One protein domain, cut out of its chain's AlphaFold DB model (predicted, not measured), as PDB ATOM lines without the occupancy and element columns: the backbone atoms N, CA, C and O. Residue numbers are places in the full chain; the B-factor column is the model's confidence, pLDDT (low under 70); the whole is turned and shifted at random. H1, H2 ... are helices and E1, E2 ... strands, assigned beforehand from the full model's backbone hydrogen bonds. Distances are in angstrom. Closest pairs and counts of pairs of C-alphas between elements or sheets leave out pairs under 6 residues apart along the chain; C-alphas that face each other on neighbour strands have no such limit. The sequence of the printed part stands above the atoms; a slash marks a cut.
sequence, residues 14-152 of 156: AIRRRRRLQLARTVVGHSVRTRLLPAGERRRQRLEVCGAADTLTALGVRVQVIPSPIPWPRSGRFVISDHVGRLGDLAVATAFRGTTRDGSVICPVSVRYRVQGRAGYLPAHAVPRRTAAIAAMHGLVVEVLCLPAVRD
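AT A GLANCE: This is residues 14 to 152 of the 156 residues of an uncharacterized protein of Blastococcus sp. CT_GayMR16 (UniProt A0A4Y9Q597). A strongly twisted sheet of four strands curls round one short helix, H3, and a long helical hairpin, H1 and H2, adjoins this core through H2, which packs on H3, while H1 makes the far side of the hairpin. The small helix H4 meets the last residue of H2. The printed part has 139 residues with four named helices and four named strands, in the order H1 H2 E1 E2 H3 E3 H4 E4; the sheet runs E1 E4 E3 E2 and is mixed, and the class is mixed, helices and strands. The whole is compact, with a radius of gyration of the C-alphas of 16.2 A, and flat in outline, spanning 50 by 46 by 21 A.

IN THESE COORDINATES: Begin with the sheet: E1 is residues 62 to 66, E4 residues 140 to 146, 19.5 A long, E3 residues 105 to 115, 32.6 A, and E2 residues 77 to 82, 15.6 A. Find C-alpha 105 at (23.049, 49.110, -30.042); from there E3 runs to C-alpha 115 at (-0.112, 27.603, -38.033). H3 is residues 86 to 95, 14.2 A. H2 is residues 41 to 59, 26.9 A, and H1 is residues 14 to 36, 34.0 A, starting at C-alpha 14 at (-11.262, 17.347, -22.940). H4 is residues 131 to 136.

HOW THE PARTS SIT: Look first at E1 and E4, which are parallel, with N 64 and O 142 2.9 A apart. E4 and E3 are antiparallel, with N 143 and O 112 at 2.8 A. E3 and E2 are parallel, with N 109 and O 79 at 2.8 A. E2, H3 and E3 form a strand-helix-strand unit, two parallel neighbour strands with a helix between, and its crossover is left-handed. H3 is on one face of the sheet, giving two layers; its C-alpha 92 is 6.8 A from C-alpha 144 of E4, their closest pair. With residues 48 to 56 alone, H2 touches H3 at a steep tilt of 55 degrees, the C-alphas of Val 49 and Thr 94 coming closest at 4.9 A. H2 only grazes the sheet, with residues 53 to 59. H1 and H2 form a helical hairpin at a shallow tilt of 13 degrees, opposite ways, closest at the C-alphas of Leu 23 and Ala 58, 5.2 A. With Leu 59 alone, H2 only just touches H4, with 3 pairs of C-alphas within 8 A; the closest are those of Leu 59 and Ala 135, 4.8 A. H1 and H3 are apart. Every O i to N i+4 pair is within hydrogen-bond range in H2, H3 and H4, and 18 of 19 in H1.

THE WHOLE: The C-alphas of Ala 14 and Asp 152 are the two farthest apart, 50.5 A. The printed part has no cut. The link from E3 to H4, 15 residues, is long. Mean pLDDT of the printed part is 79.5; residues 14 to 39, 81 to 84 and 98 to 103 are under 70.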
ATOM      1  N   ALA A  14     -12.320  17.866 -23.802       60.25
ATOM      2  CA  ALA A  14     -11.262  17.347 -22.940       60.25
ATOM      3  C   ALA A  14      -9.940  18.123 -23.093       60.25
ATOM      4  O   ALA A  14      -9.330  18.505 -22.089       60.25
ATOM      5  N   ILE A  15      -9.536  18.452 -24.327       63.62
ATOM      6  CA  ILE A  15      -8.349  19.284 -24.594       63.62
ATOM      7  C   ILE A  15      -8.558  20.691 -24.016       63.62
ATOM      8  O   ILE A  15      -7.654  21.259 -23.398       63.62
ATOM      9  N   ARG A  16      -9.779  21.230 -24.125       63.62
ATOM     10  CA  ARG A  16     -10.144  22.549 -23.583       63.62
ATOM     11  C   ARG A  16     -10.092  22.590 -22.046       63.62
ATOM     12  O   ARG A  16      -9.566  23.552 -21.486       63.62
ATOM     13  N   ARG A  17     -10.581  21.549 -21.355       64.19
ATOM     14  CA  ARG A  17     -10.501  21.420 -19.882       64.19
ATOM     15  C   ARG A  17      -9.061  21.273 -19.392       64.19
ATOM     16  O   ARG A  17      -8.679  21.954 -18.444       64.19
ATOM     17  N   ARG A  18      -8.246  20.445 -20.055       67.56
ATOM     18  CA  ARG A  18      -6.841  20.226 -19.672       67.56
ATOM     19  C   ARG A  18      -6.010  21.507 -19.801       67.56
ATOM     20  O   ARG A  18      -5.276  21.841 -18.876       67.56
ATOM     21  N   ARG A  19      -6.221  22.276 -20.879       62.19
ATOM     22  CA  ARG A  19      -5.614  23.609 -21.060       62.19
ATOM     23  C   ARG A  19      -6.055  24.599 -19.982       62.19
ATOM     24  O   ARG A  19      -5.217  25.279 -19.403       62.19
ATOM     25  N   ARG A  20      -7.348  24.639 -19.634       67.19
ATOM     26  CA  ARG A  20      -7.854  25.495 -18.541       67.19
ATOM     27  C   ARG A  20      -7.234  25.163 -17.182       67.19
ATOM     28  O   ARG A  20      -6.893  26.078 -16.441       67.19
ATOM     29  N   LEU A  21      -7.054  23.883 -16.865       68.50
ATOM     30  CA  LEU A  21      -6.423  23.466 -15.608       68.50
ATOM     31  C   LEU A  21      -4.927  23.817 -15.567       68.50
ATOM     32  O   LEU A  21      -4.423  24.223 -14.521       68.50
ATOM     33  N   GLN A  22      -4.228  23.720 -16.698       65.69
ATOM     34  CA  GLN A  22      -2.832  24.158 -16.817       65.69
ATOM     35  C   GLN A  22      -2.693  25.686 -16.698       65.69
ATOM     36  O   GLN A  22      -1.795  26.162 -16.002       65.69
ATOM     37  N   LEU A  23      -3.624  26.447 -17.286       59.81
ATOM     38  CA  LEU A  23      -3.729  27.903 -17.113       59.81
ATOM     39  C   LEU A  23      -3.970  28.285 -15.640       59.81
ATOM     40  O   LEU A  23      -3.308  29.170 -15.111       59.81
ATOM     41  N   ALA A  24      -4.877  27.598 -14.943       58.59
ATOM     42  CA  ALA A  24      -5.163  27.894 -13.537       58.59
ATOM     43  C   ALA A  24      -3.953  27.616 -12.625       58.59
ATOM     44  O   ALA A  24      -3.622  28.428 -11.760       58.59
ATOM     45  N   ARG A  25      -3.244  26.502 -12.846       61.03
ATOM     46  CA  ARG A  25      -2.051  26.137 -12.060       61.03
ATOM     47  C   ARG A  25      -0.896  27.127 -12.222       61.03
ATOM     48  O   ARG A  25      -0.221  27.436 -11.242       61.03
ATOM     49  N   THR A  26      -0.681  27.630 -13.434       57.00
ATOM     50  CA  THR A  26       0.388  28.597 -13.732       57.00
ATOM     51  C   THR A  26       0.096  29.969 -13.122       57.00
ATOM     52  O   THR A  26       0.963  30.548 -12.468       57.00
ATOM     53  N   VAL A  27      -1.152  30.442 -13.214       60.03
ATOM     54  CA  VAL A  27      -1.575  31.729 -12.631       60.03
ATOM     55  C   VAL A  27      -1.471  31.739 -11.099       60.03
ATOM     56  O   VAL A  27      -0.983  32.714 -10.518       60.03
ATOM     57  N   VAL A  28      -1.864  30.649 -10.428       56.47
ATOM     58  CA  VAL A  28      -1.775  30.543  -8.958       56.47
ATOM     59  C   VAL A  28      -0.315  30.475  -8.494       56.47
ATOM     60  O   VAL A  28       0.068  31.181  -7.561       56.47
ATOM     61  N   GLY A  29       0.535  29.700  -9.177       56.19
ATOM     62  CA  GLY A  29       1.955  29.582  -8.828       56.19
ATOM     63  C   GLY A  29       2.750  30.879  -9.024       56.19
ATOM     64  O   GLY A  29       3.650  31.177  -8.234       56.19
ATOM     65  N   HIS A  30       2.403  31.672 -10.044       54.56
ATOM     66  CA  HIS A  30       3.028  32.970 -10.298       54.56
ATOM     67  C   HIS A  30       2.663  33.993  -9.209       54.56
ATOM     68  O   HIS A  30       3.552  34.617  -8.633       54.56
ATOM     69  N   SER A  31       1.377  34.076  -8.849       57.19
ATOM     70  CA  SER A  31       0.847  35.063  -7.893       57.19
ATOM     71  C   SER A  31       1.387  34.895  -6.465       57.19
ATOM     72  O   SER A  31       1.630  35.880  -5.765       57.19
ATOM     73  N   VAL A  32       1.609  33.651  -6.029       58.06
ATOM     74  CA  VAL A  32       2.163  33.342  -4.699       58.06
ATOM     75  C   VAL A  32       3.650  33.715  -4.621       58.06
ATOM     76  O   VAL A  32       4.098  34.295  -3.635       58.06
ATOM     77  N   ARG A  33       4.425  33.458  -5.682       56.88
ATOM     78  CA  ARG A  33       5.872  33.745  -5.709       56.88
ATOM     79  C   ARG A  33       6.199  35.231  -5.819       56.88
ATOM     80  O   ARG A  33       7.223  35.641  -5.280       56.88
ATOM     81  N   THR A  34       5.366  36.017  -6.500       56.91
ATOM     82  CA  THR A  34       5.547  37.473  -6.621       56.91
ATOM     83  C   THR A  34       5.190  38.223  -5.340       56.91
ATOM     84  O   THR A  34       5.758  39.280  -5.098       56.91
ATOM     85  N   ARG A  35       4.279  37.693  -4.511       57.88
ATOM     86  CA  ARG A  35       3.861  38.346  -3.256       57.88
ATOM     87  C   ARG A  35       4.780  38.079  -2.069       57.88
ATOM     88  O   ARG A  35       4.832  38.901  -1.166       57.88
ATOM     89  N   LEU A  36       5.479  36.946  -2.047       57.78
ATOM     90  CA  LEU A  36       6.161  36.492  -0.832       57.78
ATOM     91  C   LEU A  36       7.611  36.962  -0.685       57.78
ATOM     92  O   LEU A  36       8.160  36.813   0.401       57.78
ATOM     93  N   LEU A  37       8.274  37.460  -1.738       52.31
ATOM     94  CA  LEU A  37       9.720  37.688  -1.670       52.31
ATOM     95  C   LEU A  37      10.168  38.970  -2.394       52.31
ATOM     96  O   LEU A  37       9.865  39.122  -3.582       52.31
ATOM     97  N   PRO A  38      10.963  39.849  -1.745       55.53
ATOM     98  CA  PRO A  38      11.635  40.942  -2.433       55.53
ATOM     99  C   PRO A  38      12.606  40.334  -3.450       55.53
ATOM    100  O   PRO A  38      13.544  39.608  -3.122       55.53
ATOM    101  N   ALA A  39      12.318  40.547  -4.729       61.12
ATOM    102  CA  ALA A  39      13.103  40.002  -5.820       61.12
ATOM    103  C   ALA A  39      14.045  41.085  -6.354       61.12
ATOM    104  O   ALA A  39      13.568  42.117  -6.828       61.12
ATOM    105  N   GLY A  40      15.357  40.830  -6.318       72.69
ATOM    106  CA  GLY A  40      16.330  41.586  -7.112       72.69
ATOM    107  C   GLY A  40      16.033  41.467  -8.613       72.69
ATOM    108  O   GLY A  40      15.318  40.552  -9.040       72.69
ATOM    109  N   GLU A  41      16.578  42.374  -9.422       76.88
ATOM    110  CA  GLU A  41      16.258  42.524 -10.854       76.88
ATOM    111  C   GLU A  41      16.347  41.208 -11.637       76.88
ATOM    112  O   GLU A  41      15.397  40.813 -12.311       76.88
ATOM    113  N   ARG A  42      17.425  40.438 -11.435       75.75
ATOM    114  CA  ARG A  42      17.627  39.119 -12.064       75.75
ATOM    115  C   ARG A  42      16.499  38.127 -11.769       75.75
ATOM    116  O   ARG A  42      16.127  37.312 -12.615       75.75
ATOM    117  N   ARG A  43      15.947  38.163 -10.554       77.19
ATOM    118  CA  ARG A  43      14.850  37.278 -10.153       77.19
ATOM    119  C   ARG A  43      13.517  37.752 -10.724       77.19
ATOM    120  O   ARG A  43      12.749  36.902 -11.167       77.19
ATOM    121  N   ARG A  44      13.259  39.066 -10.749       77.25
ATOM    122  CA  ARG A  44      12.075  39.643 -11.412       77.25
ATOM    123  C   ARG A  44      12.053  39.266 -12.889       77.25
ATOM    124  O   ARG A  44      11.070  38.701 -13.351       77.25
ATOM    125  N   GLN A  45      13.185  39.430 -13.565       78.62
ATOM    126  CA  GLN A  45      13.353  39.046 -14.961       78.62
ATOM    127  C   GLN A  45      13.110  37.549 -15.188       78.62
ATOM    128  O   GLN A  45      12.429  37.155 -16.129       78.62
ATOM    129  N   ARG A  46      13.614  36.679 -14.299       82.31
ATOM    130  CA  ARG A  46      13.313  35.242 -14.378       82.31
ATOM    131  C   ARG A  46      11.817  34.963 -14.217       82.31
ATOM    132  O   ARG A  46      11.299  34.112 -14.929       82.31
ATOM    133  N   LEU A  47      11.140  35.634 -13.283       83.38
ATOM    134  CA  LEU A  47       9.699  35.467 -13.080       83.38
ATOM    135  C   LEU A  47       8.904  35.940 -14.298       83.38
ATOM    136  O   LEU A  47       7.970  35.247 -14.682       83.38
ATOM    137  N   GLU A  48       9.295  37.046 -14.926       83.62
ATOM    138  CA  GLU A  48       8.681  37.555 -16.154       83.62
ATOM    139  C   GLU A  48       8.822  36.560 -17.312       83.62
ATOM    140  O   GLU A  48       7.819  36.140 -17.886       83.62
ATOM    141  N   VAL A  49      10.045  36.084 -17.575       87.38
ATOM    142  CA  VAL A  49      10.327  35.070 -18.607       87.38
ATOM    143  C   VAL A  49       9.530  33.791 -18.347       87.38
ATOM    144  O   VAL A  49       8.893  33.257 -19.252       87.38
ATOM    145  N   CYS A  50       9.541  33.291 -17.105       87.88
ATOM    146  CA  CYS A  50       8.795  32.088 -16.742       87.88
ATOM    147  C   CYS A  50       7.281  32.300 -16.865       87.88
ATOM    148  O   CYS A  50       6.607  31.453 -17.432       87.88
ATOM    149  N   GLY A  51       6.748  33.431 -16.396       85.50
ATOM    150  CA  GLY A  51       5.324  33.751 -16.496       85.50
ATOM    151  C   GLY A  51       4.859  33.879 -17.947       85.50
ATOM    152  O   GLY A  51       3.786  33.383 -18.297       85.50
ATOM    153  N   ALA A  52       5.680  34.475 -18.812       88.56
ATOM    154  CA  ALA A  52       5.408  34.544 -20.239       88.56
ATOM    155  C   ALA A  52       5.431  33.152 -20.890       88.56
ATOM    156  O   ALA A  52       4.480  32.790 -21.585       88.56
ATOM    157  N   ALA A  53       6.451  32.338 -20.599       88.44
ATOM    158  CA  ALA A  53       6.568  30.976 -21.121       88.44
ATOM    159  C   ALA A  53       5.406  30.080 -20.666       88.44
ATOM    160  O   ALA A  53       4.824  29.357 -21.478       88.44
ATOM    161  N   ASP A  54       5.025  30.174 -19.394       86.88
ATOM    162  CA  ASP A  54       3.889  29.461 -18.818       86.88
ATOM    163  C   ASP A  54       2.580  29.881 -19.496       86.88
ATOM    164  O   ASP A  54       1.780  29.028 -19.886       86.88
ATOM    165  N   THR A  55       2.384  31.186 -19.714       87.88
ATOM    166  CA  THR A  55       1.203  31.718 -20.410       87.88
ATOM    167  C   THR A  55       1.116  31.188 -21.842       87.88
ATOM    168  O   THR A  55       0.066  30.697 -22.254       87.88
ATOM    169  N   LEU A  56       2.213  31.235 -22.602       90.69
ATOM    170  CA  LEU A  56       2.266  30.738 -23.982       90.69
ATOM    171  C   LEU A  56       2.021  29.228 -24.053       90.69
ATOM    172  O   LEU A  56       1.205  28.767 -24.853       90.69
ATOM    173  N   THR A  57       2.651  28.469 -23.155       89.81
ATOM    174  CA  THR A  57       2.476  27.016 -23.044       89.81
ATOM    175  C   THR A  57       1.023  26.661 -22.755       89.81
ATOM    176  O   THR A  57       0.446  25.784 -23.395       89.81
ATOM    177  N   ALA A  58       0.399  27.377 -21.825       86.31
ATOM    178  CA  ALA A  58      -0.969  27.121 -21.413       86.31
ATOM    179  C   ALA A  58      -2.001  27.542 -22.487       86.31
ATOM    180  O   ALA A  58      -3.083  26.955 -22.578       86.31
ATOM    181  N   LEU A  59      -1.640  28.485 -23.368       88.12
ATOM    182  CA  LEU A  59      -2.380  28.797 -24.598       88.12
ATOM    183  C   LEU A  59      -2.145  27.778 -25.728       88.12
ATOM    184  O   LEU A  59      -2.873  27.793 -26.719       88.12
ATOM    185  N   GLY A  60      -1.181  26.866 -25.577       89.56
ATOM    186  CA  GLY A  60      -0.801  25.896 -26.606       89.56
ATOM    187  C   GLY A  60       0.001  26.511 -27.753       89.56
ATOM    188  O   GLY A  60      -0.002  25.958 -28.853       89.56
ATOM    189  N   VAL A  61       0.657  27.647 -27.506       93.44
ATOM    190  CA  VAL A  61       1.480  28.374 -28.476       93.44
ATOM    191  C   VAL A  61       2.931  27.928 -28.354       93.44
ATOM    192  O   VAL A  61       3.463  27.816 -27.249       93.44
ATOM    193  N   ARG A  62       3.591  27.693 -29.491       93.69
ATOM    194  CA  ARG A  62       5.032  27.409 -29.542       93.69
ATOM    195  C   ARG A  62       5.797  28.660 -29.953       93.69
ATOM    196  O   ARG A  62       5.375  29.353 -30.873       93.69
ATOM    197  N   VAL A  63       6.928  28.915 -29.306       94.38
ATOM    198  CA  VAL A  63       7.854  29.987 -29.697       94.38
ATOM    199  C   VAL A  63       9.049  29.364 -30.398       94.38
ATOM    200  O   VAL A  63       9.627  28.402 -29.896       94.38
ATOM    201  N   GLN A  64       9.417  29.916 -31.547       94.94
ATOM    202  CA  GLN A  64      10.616  29.545 -32.283       94.94
ATOM    203  C   GLN A  64      11.481  30.789 -32.459       94.94
ATOM    204  O   GLN A  64      11.049  31.762 -33.067       94.94
ATOM    205  N   VAL A  65      12.700  30.760 -31.925       93.50
ATOM    206  CA  VAL A  65      13.668  31.844 -32.113       93.50
ATOM    207  C   VAL A  65      14.529  31.501 -33.319       93.50
ATOM    208  O   VAL A  65      15.171  30.451 -33.340       93.50
ATOM    209  N   ILE A  66      14.518  32.370 -34.322       93.19
ATOM    210  CA  ILE A  66      15.343  32.250 -35.521       93.19
ATOM    211  C   ILE A  66      16.545  33.180 -35.320       93.19
ATOM    212  O   ILE A  66      16.365  34.404 -35.316       93.19
ATOM    213  N   PRO A  67      17.752  32.629 -35.091       88.56
ATOM    214  CA  PRO A  67      18.929  33.439 -34.827       88.56
ATOM    215  C   PRO A  67      19.325  34.242 -36.067       88.56
ATOM    216  O   PRO A  67      19.084  33.831 -37.202       88.56
ATOM    217  N   SER A  68      19.971  35.381 -35.831       86.38
ATOM    218  CA  SER A  68      20.576  36.160 -36.906       86.38
ATOM    219  C   SER A  68      21.785  35.390 -37.451       86.38
ATOM    220  O   SER A  68      22.498  34.767 -36.657       86.38
ATOM    221  N   PRO A  69      22.064  35.440 -38.766       85.69
ATOM    222  CA  PRO A  69      23.304  34.891 -39.314       85.69
ATOM    223  C   PRO A  69      24.550  35.660 -38.840       85.69
ATOM    224  O   PRO A  69      25.664  35.159 -38.955       85.69
ATOM    225  N   ILE A  70      24.372  36.869 -38.300       85.81
ATOM    226  CA  ILE A  70      25.440  37.712 -37.761       85.81
ATOM    227  C   ILE A  70      25.467  37.558 -36.233       85.81
ATOM    228  O   ILE A  70      24.395  37.468 -35.623       85.81
ATOM    229  N   PRO A  71      26.652  37.557 -35.584       82.38
ATOM    230  CA  PRO A  71      26.755  37.526 -34.132       82.38
ATOM    231  C   PRO A  71      25.878  38.592 -33.482       82.38
ATOM    232  O   PRO A  71      26.066  39.794 -33.663       82.38
ATOM    233  N   TRP A  72      24.889  38.121 -32.733       80.00
ATOM    234  CA  TRP A  72      23.899  38.984 -32.123       80.00
ATOM    235  C   TRP A  72      24.368  39.403 -30.726       80.00
ATOM    236  O   TRP A  72      24.802  38.544 -29.945       80.00
ATOM    237  N   PRO A  73      24.329  40.704 -30.397       80.06
ATOM    238  CA  PRO A  73      24.888  41.197 -29.150       80.06
ATOM    239  C   PRO A  73      24.102  40.649 -27.953       80.06
ATOM    240  O   PRO A  73      22.885  40.462 -27.996       80.06
ATOM    241  N   ARG A  74      24.819  40.358 -26.861       76.00
ATOM    242  CA  ARG A  74      24.220  39.841 -25.616       76.00
ATOM    243  C   ARG A  74      23.550  40.938 -24.784       76.00
ATOM    244  O   ARG A  74      22.738  40.623 -23.920       76.00
ATOM    245  N   SER A  75      23.894  42.194 -25.053       72.38
ATOM    246  CA  SER A  75      23.362  43.402 -24.427       72.38
ATOM    247  C   SER A  75      23.009  44.427 -25.506       72.38
ATOM    248  O   SER A  75      23.654  44.486 -26.551       72.38
ATOM    249  N   GLY A  76      21.962  45.214 -25.275       74.25
ATOM    250  CA  GLY A  76      21.456  46.186 -26.240       74.25
ATOM    251  C   GLY A  76      19.988  46.510 -25.998       74.25
ATOM    252  O   GLY A  76      19.335  45.906 -25.140       74.25
ATOM    253  N   ARG A  77      19.468  47.478 -26.750       76.75
ATOM    254  CA  ARG A  77      18.051  47.835 -26.732       76.75
ATOM    255  C   ARG A  77      17.328  47.072 -27.838       76.75
ATOM    256  O   ARG A  77      17.657  47.209 -29.012       76.75
ATOM    257  N   PHE A  78      16.310  46.294 -27.480       74.94
ATOM    258  CA  PHE A  78      15.487  45.580 -28.457       74.94
ATOM    259  C   PHE A  78      14.419  46.506 -29.044       74.94
ATOM    260  O   PHE A  78      13.690  47.168 -28.301       74.94
ATOM    261  N   VAL A  79      14.320  46.542 -30.373       78.00
ATOM    262  CA  VAL A  79      13.264  47.265 -31.094       78.00
ATOM    263  C   VAL A  79      12.438  46.247 -31.861       78.00
ATOM    264  O   VAL A  79      12.971  45.463 -32.640       78.00
ATOM    265  N   ILE A  80      11.132  46.234 -31.612       77.12
ATOM    266  CA  ILE A  80      10.222  45.258 -32.207       77.12
ATOM    267  C   ILE A  80       9.521  45.930 -33.384       77.12
ATOM    268  O   ILE A  80       8.600  46.719 -33.186       77.12
ATOM    269  N   SER A  81       9.977  45.631 -34.598       65.19
ATOM    270  CA  SER A  81       9.542  46.343 -35.806       65.19
ATOM    271  C   SER A  81       8.178  45.884 -36.324       65.19
ATOM    272  O   SER A  81       7.506  46.638 -37.016       65.19
ATOM    273  N   ASP A  82       7.763  44.658 -35.996       68.56
ATOM    274  CA  ASP A  82       6.515  44.070 -36.490       68.56
ATOM    275  C   ASP A  82       5.986  43.045 -35.481       68.56
ATOM    276  O   ASP A  82       6.343  41.870 -35.525       68.56
ATOM    277  N   HIS A  83       5.204  43.501 -34.500       68.69
ATOM    278  CA  HIS A  83       4.454  42.614 -33.612       68.69
ATOM    279  C   HIS A  83       3.000  43.058 -33.550       68.69
ATOM    280  O   HIS A  83       2.681  44.239 -33.412       68.69
ATOM    281  N   VAL A  84       2.091  42.088 -33.626       65.94
ATOM    282  CA  VAL A  84       0.656  42.353 -33.555       65.94
ATOM    283  C   VAL A  84       0.151  41.904 -32.189       65.94
ATOM    284  O   VAL A  84      -0.403  40.820 -32.013       65.94
ATOM    285  N   GLY A  85       0.344  42.783 -31.207       78.06
ATOM    286  CA  GLY A  85      -0.237  42.681 -29.872       78.06
ATOM    287  C   GLY A  85       0.473  41.730 -28.903       78.06
ATOM    288  O   GLY A  85       1.534  41.173 -29.178       78.06
ATOM    289  N   ARG A  86      -0.181  41.519 -27.755       84.75
ATOM    290  CA  ARG A  86       0.380  40.904 -26.537       84.75
ATOM    291  C   ARG A  86       1.043  39.537 -26.733       84.75
ATOM    292  O   ARG A  86       1.913  39.163 -25.954       84.75
ATOM    293  N   LEU A  87       0.624  38.761 -27.734       88.06
ATOM    294  CA  LEU A  87       1.226  37.455 -28.005       88.06
ATOM    295  C   LEU A  87       2.672  37.590 -28.508       88.06
ATOM    296  O   LEU A  87       3.520  36.785 -28.128       88.06
ATOM    297  N   GLY A  88       2.943  38.609 -29.331       87.62
ATOM    298  CA  GLY A  88       4.298  38.942 -29.767       87.62
ATOM    299  C   GLY A  88       5.162  39.387 -28.592       87.62
ATOM    300  O   GLY A  88       6.245  38.845 -28.411       87.62
ATOM    301  N   ASP A  89       4.636  40.259 -27.728       86.56
ATOM    302  CA  ASP A  89       5.353  40.742 -26.537       86.56
ATOM    303  C   ASP A  89       5.764  39.599 -25.609       86.56
ATOM    304  O   ASP A  89       6.912  39.521 -25.178       86.56
ATOM    305  N   LEU A  90       4.843  38.664 -25.344       88.69
ATOM    306  CA  LEU A  90       5.135  37.482 -24.535       88.69
ATOM    307  C   LEU A  90       6.216  36.614 -25.190       88.69
ATOM    308  O   LEU A  90       7.127  36.160 -24.501       88.69
ATOM    309  N   ALA A  91       6.142  36.385 -26.504       90.62
ATOM    310  CA  ALA A  91       7.143  35.592 -27.214       90.62
ATOM    311  C   ALA A  91       8.531  36.256 -27.164       90.62
ATOM    312  O   ALA A  91       9.521  35.589 -26.855       90.62
ATOM    313  N   VAL A  92       8.604  37.571 -27.375       88.06
ATOM    314  CA  VAL A  92       9.847  38.349 -27.283       88.06
ATOM    315  C   VAL A  92      10.407  38.322 -25.857       88.06
ATOM    316  O   VAL A  92      11.594  38.047 -25.684       88.06
ATOM    317  N   ALA A  93       9.562  38.493 -24.834       86.50
ATOM    318  CA  ALA A  93       9.963  38.401 -23.428       86.50
ATOM    319  C   ALA A  93      10.505  37.010 -23.052       86.50
ATOM    320  O   ALA A  93      11.371  36.894 -22.187       86.50
ATOM    321  N   THR A  94      10.035  35.938 -23.703       87.88
ATOM    322  CA  THR A  94      10.629  34.602 -23.516       87.88
ATOM    323  C   THR A  94      11.955  34.416 -24.247       87.88
ATOM    324  O   THR A  94      12.826  33.705 -23.742       87.88
ATOM    325  N   ALA A  95      12.109  35.033 -25.422       87.19
ATOM    326  CA  ALA A  95      13.279  34.879 -26.280       87.19
ATOM    327  C   ALA A  95      14.487  35.673 -25.770       87.19
ATOM    328  O   ALA A  95      15.617  35.183 -25.831       87.19
ATOM    329  N   PHE A  96      14.261  36.876 -25.236       82.00
ATOM    330  CA  PHE A  96      15.334  37.784 -24.849       82.00
ATOM    331  C   PHE A  96      15.263  38.148 -23.376       82.00
ATOM    332  O   PHE A  96      14.260  38.626 -22.854       82.00
ATOM    333  N   ARG A  97      16.386  37.924 -22.694       70.88
ATOM    334  CA  ARG A  97      16.572  38.291 -21.295       70.88
ATOM    335  C   ARG A  97      17.314  39.616 -21.242       70.88
ATOM    336  O   ARG A  97      18.531  39.628 -21.135       70.88
ATOM    337  N   GLY A  98      16.592  40.730 -21.283       60.34
ATOM    338  CA  GLY A  98      17.195  42.031 -20.996       60.34
ATOM    339  C   GLY A  98      16.398  43.177 -21.575       60.34
ATOM    340  O   GLY A  98      15.869  43.075 -22.672       60.34
ATOM    341  N   THR A  99      16.333  44.277 -20.842       57.22
ATOM    342  CA  THR A  99      15.861  45.565 -21.343       57.22
ATOM    343  C   THR A  99      16.818  46.629 -20.829       57.22
ATOM    344  O   THR A  99      16.494  47.407 -19.941       57.22
ATOM    345  N   THR A 100      18.038  46.683 -21.361       52.66
ATOM    346  CA  THR A 100      18.838  47.895 -21.159       52.66
ATOM    347  C   THR A 100      18.290  48.940 -22.117       52.66
ATOM    348  O   THR A 100      18.599  48.922 -23.308       52.66
ATOM    349  N   ARG A 101      17.408  49.805 -21.596       56.53
ATOM    350  CA  ARG A 101      16.892  50.987 -22.307       56.53
ATOM    351  C   ARG A 101      18.020  51.907 -22.797       56.53
ATOM    352  O   ARG A 101      17.800  52.607 -23.777       56.53
ATOM    353  N   ASP A 102      19.210  51.789 -22.207       58.72
ATOM    354  CA  ASP A 102      20.364  52.670 -22.426       58.72
ATOM    355  C   ASP A 102      21.459  52.053 -23.325       58.72
ATOM    356  O   ASP A 102      22.626  52.432 -23.263       58.72
ATOM    357  N   GLY A 103      21.122  51.049 -24.141       64.44
ATOM    358  CA  GLY A 103      22.086  50.431 -25.055       64.44
ATOM    359  C   GLY A 103      22.303  51.258 -26.325       64.44
ATOM    360  O   GLY A 103      21.349  51.494 -27.054       64.44
ATOM    361  N   SER A 104      23.560  51.572 -26.663       75.88
ATOM    362  CA  SER A 104      23.968  52.206 -27.938       75.88
ATOM    363  C   SER A 104      23.831  51.299 -29.172       75.88
ATOM    364  O   SER A 104      24.249  51.648 -30.277       75.88
ATOM    365  N   VAL A 105      23.280  50.098 -28.991       79.94
ATOM    366  CA  VAL A 105      23.049  49.110 -30.042       79.94
ATOM    367  C   VAL A 105      21.570  48.760 -30.053       79.94
ATOM    368  O   VAL A 105      21.024  48.276 -29.058       79.94
ATOM    369  N   ILE A 106      20.948  48.990 -31.202       83.62
ATOM    370  CA  ILE A 106      19.584  48.609 -31.522       83.62
ATOM    371  C   ILE A 106      19.606  47.178 -32.056       83.62
ATOM    372  O   ILE A 106      20.274  46.870 -33.041       83.62
ATOM    373  N   CYS A 107      18.843  46.302 -31.414       86.00
ATOM    374  CA  CYS A 107      18.661  44.909 -31.807       86.00
ATOM    375  C   CYS A 107      17.252  44.749 -32.390       86.00
ATOM    376  O   CYS A 107      16.305  44.533 -31.623       86.00
ATOM    377  N   PRO A 108      17.073  44.905 -33.714       86.88
ATOM    378  CA  PRO A 108      15.764  44.793 -34.323       86.88
ATOM    379  C   PRO A 108      15.263  43.344 -34.284       86.88
ATOM    380  O   PRO A 108      16.004  42.388 -34.518       86.88
ATOM    381  N   VAL A 109      13.977  43.191 -33.991       88.88
ATOM    382  CA  VAL A 109      13.280  41.907 -33.913       88.88
ATOM    383  C   VAL A 109      12.019  41.978 -34.761       88.88
ATOM    384  O   VAL A 109      11.234  42.920 -34.639       88.88
ATOM    385  N   SER A 110      11.797  40.962 -35.594       91.19
ATOM    386  CA  SER A 110      10.532  40.764 -36.312       91.19
ATOM    387  C   SER A 110       9.783  39.571 -35.727       91.19
ATOM    388  O   SER A 110      10.399  38.565 -35.367       91.19
ATOM    389  N   VAL A 111       8.457  39.677 -35.614       92.00
ATOM    390  CA  VAL A 111       7.602  38.594 -35.128       92.00
ATOM    391  C   VAL A 111       6.677  38.142 -36.247       92.00
ATOM    392  O   VAL A 111       5.926  38.929 -36.813       92.00
ATOM    393  N   ARG A 112       6.692  36.845 -36.551       93.00
ATOM    394  CA  ARG A 112       5.809  36.236 -37.552       93.00
ATOM    395  C   ARG A 112       4.977  35.141 -36.919       93.00
ATOM    396  O   ARG A 112       5.392  34.480 -35.971       93.00
ATOM    397  N   TYR A 113       3.790  34.923 -37.467       93.31
ATOM    398  CA  TYR A 113       2.866  33.915 -36.966       93.31
ATOM    399  C   TYR A 113       2.603  32.893 -38.056       93.31
ATOM    400  O   TYR A 113       2.315  33.257 -39.194       93.31
ATOM    401  N   ARG A 114       2.658  31.611 -37.715       94.44
ATOM    402  CA  ARG A 114       2.248  30.529 -38.613       94.44
ATOM    403  C   ARG A 114       1.430  29.500 -37.858       94.44
ATOM    404  O   ARG A 114       1.516  29.391 -36.639       94.44
ATOM    405  N   VAL A 115       0.653  28.720 -38.594       94.56
ATOM    406  CA  VAL A 115      -0.112  27.603 -38.033       94.56
ATOM    407  C   VAL A 115       0.479  26.314 -38.576       94.56
ATOM    408  O   VAL A 115       0.684  26.177 -39.779       94.56
ATOM    409  N   GLN A 116       0.791  25.371 -37.694       92.31
ATOM    410  CA  GLN A 116       1.299  24.064 -38.090       92.31
ATOM    411  C   GLN A 116       0.321  23.379 -39.058       92.31
ATOM    412  O   GLN A 116      -0.874  23.309 -38.787       92.31
ATOM    413  N   GLY A 117       0.836  22.883 -40.186       88.31
ATOM    414  CA  GLY A 117       0.024  22.263 -41.239       88.31
ATOM    415  C   GLY A 117      -0.634  23.249 -42.210       88.31
ATOM    416  O   GLY A 117      -1.251  22.816 -43.175       88.31
ATOM    417  N   ARG A 118      -0.481  24.565 -42.004       90.06
ATOM    418  CA  ARG A 118      -0.887  25.599 -42.962       90.06
ATOM    419  C   ARG A 118       0.342  26.148 -43.681       90.06
ATOM    420  O   ARG A 118       1.346  26.459 -43.043       90.06
ATOM    421  N   ALA A 119       0.246  26.299 -44.998       90.69
ATOM    422  CA  ALA A 119       1.283  26.953 -45.785       90.69
ATOM    423  C   ALA A 119       1.300  28.470 -45.528       90.69
ATOM    424  O   ALA A 119       0.249  29.116 -45.480       90.69
ATOM    425  N   GLY A 120       2.504  29.026 -45.403       91.38
ATOM    426  CA  GLY A 120       2.731  30.462 -45.267       91.38
ATOM    427  C   GLY A 120       2.473  31.042 -43.873       91.38
ATOM    428  O   GLY A 120       2.161  30.346 -42.904       91.38
ATOM    429  N   TYR A 121       2.635  32.361 -43.794       93.00
ATOM    430  CA  TYR A 121       2.464  33.143 -42.574       93.00
ATOM    431  C   TYR A 121       1.055  33.727 -42.482       93.00
ATOM    432  O   TYR A 121       0.411  34.015 -43.490       93.00
ATOM    433  N   LEU A 122       0.572  33.916 -41.254       90.94
ATOM    434  CA  LEU A 122      -0.669  34.630 -41.007       90.94
ATOM    435  C   LEU A 122      -0.461  36.121 -41.315       90.94
ATOM    436  O   LEU A 122       0.474  36.719 -40.778       90.94
ATOM    437  N   PRO A 123      -1.337  36.741 -42.122       89.94
ATOM    438  CA  PRO A 123      -1.332  38.187 -42.282       89.94
ATOM    439  C   PRO A 123      -1.766  38.871 -40.978       89.94
ATOM    440  O   PRO A 123      -2.497  38.287 -40.176       89.94
ATOM    441  N   ALA A 124      -1.382  40.136 -40.790       85.19
ATOM    442  CA  ALA A 124      -1.611  40.884 -39.548       85.19
ATOM    443  C   ALA A 124      -3.080  40.895 -39.073       85.19
ATOM    444  O   ALA A 124      -3.350  40.800 -37.876       85.19
ATOM    445  N   HIS A 125      -4.043  40.965 -39.999       86.81
ATOM    446  CA  HIS A 125      -5.475  40.952 -39.678       86.81
ATOM    447  C   HIS A 125      -5.993  39.573 -39.224       86.81
ATOM    448  O   HIS A 125      -7.028  39.495 -38.569       86.81
ATOM    449  N   ALA A 126      -5.281  38.489 -39.545       88.50
ATOM    450  CA  ALA A 126      -5.631  37.123 -39.156       88.50
ATOM    451  C   ALA A 126      -4.965  36.681 -37.841       88.50
ATOM    452  O   ALA A 126      -5.243  35.585 -37.348       88.50
ATOM    453  N   VAL A 127      -4.084  37.508 -37.264       89.12
ATOM    454  CA  VAL A 127      -3.431  37.211 -35.985       89.12
ATOM    455  C   VAL A 127      -4.454  37.339 -34.847       89.12
ATOM    456  O   VAL A 127      -5.042  38.411 -34.654       89.12
ATOM    457  N   PRO A 128      -4.689  36.275 -34.056       87.19
ATOM    458  CA  PRO A 128      -5.673  36.316 -32.984       87.19
ATOM    459  C   PRO A 128      -5.211  37.237 -31.847       87.19
ATOM    460  O   PRO A 128      -4.195  36.993 -31.203       87.19
ATOM    461  N   ARG A 129      -6.002  38.275 -31.550       85.25
ATOM    462  CA  ARG A 129      -5.709  39.236 -30.466       85.25
ATOM    463  C   ARG A 129      -6.358  38.879 -29.128       85.25
ATOM    464  O   ARG A 129      -5.913  39.329 -28.077       85.25
ATOM    465  N   ARG A 130      -7.433  38.083 -29.156       85.69
ATOM    466  CA  ARG A 130      -8.182  37.671 -27.956       85.69
ATOM    467  C   ARG A 130      -7.677  36.325 -27.451       85.69
ATOM    468  O   ARG A 130      -7.564  35.382 -28.228       85.69
ATOM    469  N   THR A 131      -7.504  36.191 -26.138       84.06
ATOM    470  CA  THR A 131      -7.035  34.960 -25.477       84.06
ATOM    471  C   THR A 131      -7.831  33.718 -25.880       84.06
ATOM    472  O   THR A 131      -7.250  32.673 -26.149       84.06
ATOM    473  N   ALA A 132      -9.160  33.830 -25.978       81.38
ATOM    474  CA  ALA A 132     -10.016  32.719 -26.395       81.38
ATOM    475  C   ALA A 132      -9.750  32.270 -27.842       81.38
ATOM    476  O   ALA A 132      -9.745  31.073 -28.113       81.38
ATOM    477  N   ALA A 133      -9.487  33.215 -28.752       85.25
ATOM    478  CA  ALA A 133      -9.156  32.918 -30.143       85.25
ATOM    479  C   ALA A 133      -7.763  32.286 -30.264       85.25
ATOM    480  O   ALA A 133      -7.601  31.310 -30.988       85.25
ATOM    481  N   ILE A 134      -6.786  32.780 -29.493       88.25
ATOM    482  CA  ILE A 134      -5.445  32.183 -29.413       88.25
ATOM    483  C   ILE A 134      -5.555  30.734 -28.915       88.25
ATOM    484  O   ILE A 134      -5.064  29.819 -29.564       88.25
ATOM    485  N   ALA A 135      -6.266  30.509 -27.807       84.44
ATOM    486  CA  ALA A 135      -6.424  29.181 -27.218       84.44
ATOM    487  C   ALA A 135      -7.204  28.197 -28.111       84.44
ATOM    488  O   ALA A 135      -7.017  26.982 -27.989       84.44
ATOM    489  N   ALA A 136      -8.090  28.703 -28.974       86.62
ATOM    490  CA  ALA A 136      -8.820  27.908 -29.958       86.62
ATOM    491  C   ALA A 136      -7.961  27.545 -31.182       86.62
ATOM    492  O   ALA A 136      -8.226  26.531 -31.828       86.62
ATOM    493  N   MET A 137      -6.930  28.334 -31.491       87.62
ATOM    494  CA  MET A 137      -6.055  28.114 -32.638       87.62
ATOM    495  C   MET A 137      -5.012  27.036 -32.324       87.62
ATOM    496  O   MET A 137      -4.026  27.261 -31.623       87.62
ATOM    497  N   HIS A 138      -5.241  25.825 -32.828       87.12
ATOM    498  CA  HIS A 138      -4.329  24.709 -32.606       87.12
ATOM    499  C   HIS A 138      -3.065  24.833 -33.465       87.12
ATOM    500  O   HIS A 138      -3.148  25.142 -34.649       87.12
ATOM    501  N   GLY A 139      -1.895  24.556 -32.881       91.88
ATOM    502  CA  GLY A 139      -0.630  24.546 -33.620       91.88
ATOM    503  C   GLY A 139      -0.102  25.933 -33.993       91.88
ATOM    504  O   GLY A 139       0.691  26.037 -34.926       91.88
ATOM    505  N   LEU A 140      -0.531  26.991 -33.301       94.25
ATOM    506  CA  LEU A 140       0.011  28.334 -33.498       94.25
ATOM    507  C   LEU A 140       1.487  28.383 -33.077       94.25
ATOM    508  O   LEU A 140       1.846  28.015 -31.954       94.25
ATOM    509  N   VAL A 141       2.330  28.861 -33.986       94.94
ATOM    510  CA  VAL A 141       3.755  29.100 -33.766       94.94
ATOM    511  C   VAL A 141       4.038  30.582 -33.950       94.94
ATOM    512  O   VAL A 141       3.633  31.180 -34.950       94.94
ATOM    513  N   VAL A 142       4.740  31.157 -32.979       94.44
ATOM    514  CA  VAL A 142       5.283  32.512 -33.040       94.44
ATOM    515  C   VAL A 142       6.768  32.395 -33.350       94.44
ATOM    516  O   VAL A 142       7.532  31.848 -32.552       94.44
ATOM    517  N   GLU A 143       7.166  32.876 -34.518       94.44
ATOM    518  CA  GLU A 143       8.563  32.975 -34.921       94.44
ATOM    519  C   GLU A 143       9.098  34.348 -34.530       94.44
ATOM    520  O   GLU A 143       8.536  35.373 -34.913       94.44
ATOM    521  N   VAL A 144      10.183  34.359 -33.762       93.25
ATOM    522  CA  VAL A 144      10.900  35.562 -33.345       93.25
ATOM    523  C   VAL A 144      12.205  35.600 -34.127       93.25
ATOM    524  O   VAL A 144      13.086  34.774 -33.895       93.25
ATOM    525  N   LEU A 145      12.310  36.522 -35.080       92.56
ATOM    526  CA  LEU A 145      13.464  36.664 -35.958       92.56
ATOM    527  C   LEU A 145      14.403  37.739 -35.420       92.56
ATOM    528  O   LEU A 145      14.017  38.903 -35.285       92.56
ATOM    529  N   CYS A 146      15.646  37.346 -35.167       90.56
ATOM    530  CA  CYS A 146      16.726  38.256 -34.819       90.56
ATOM    531  C   CYS A 146      17.267  38.926 -36.092       90.56
ATOM    532  O   CYS A 146      17.924  38.279 -36.911       90.56
ATOM    533  N   LEU A 147      17.004  40.221 -36.270       89.62
ATOM    534  CA  LEU A 147      17.512  40.986 -37.411       89.62
ATOM    535  C   LEU A 147      18.894  41.579 -37.088       89.62
ATOM    536  O   LEU A 147      19.211  41.756 -35.912       89.62
ATOM    537  N   PRO A 148      19.738  41.878 -38.091       87.75
ATOM    538  CA  PRO A 148      21.061  42.456 -37.863       87.75
ATOM    539  C   PRO A 148      21.017  43.673 -36.932       87.75
ATOM    540  O   PRO A 148      20.209  44.578 -37.127       87.75
ATOM    541  N   ALA A 149      21.871  43.678 -35.907       84.69
ATOM    542  CA  ALA A 149      21.949  44.783 -34.961       84.69
ATOM    543  C   ALA A 149      22.544  46.033 -35.626       84.69
ATOM    544  O   ALA A 149      23.468  45.936 -36.432       84.69
ATOM    545  N   VAL A 150      22.027  47.204 -35.262       84.38
ATOM    546  CA  VAL A 150      22.431  48.508 -35.799       84.38
ATOM    547  C   VAL A 150      22.911  49.369 -34.635       84.38
ATOM    548  O   VAL A 150      22.305  49.352 -33.567       84.38
ATOM    549  N   ARG A 151      24.015  50.106 -34.792       80.69
ATOM    550  CA  ARG A 151      24.421  51.093 -33.779       80.69
ATOM    551  C   ARG A 151      23.457  52.273 -33.812       80.69
ATOM    552  O   ARG A 151      23.146  52.763 -34.894       80.69
ATOM    553  N   ASP A 152      23.002  52.699 -32.640       71.75
ATOM    554  CA  ASP A 152      22.192  53.906 -32.505       71.75
ATOM    555  C   ASP A 152      23.062  55.108 -32.918       71.75
ATOM    556  O   ASP A 152      24.173  55.247 -32.387       71.75
TER     557      ASP A 152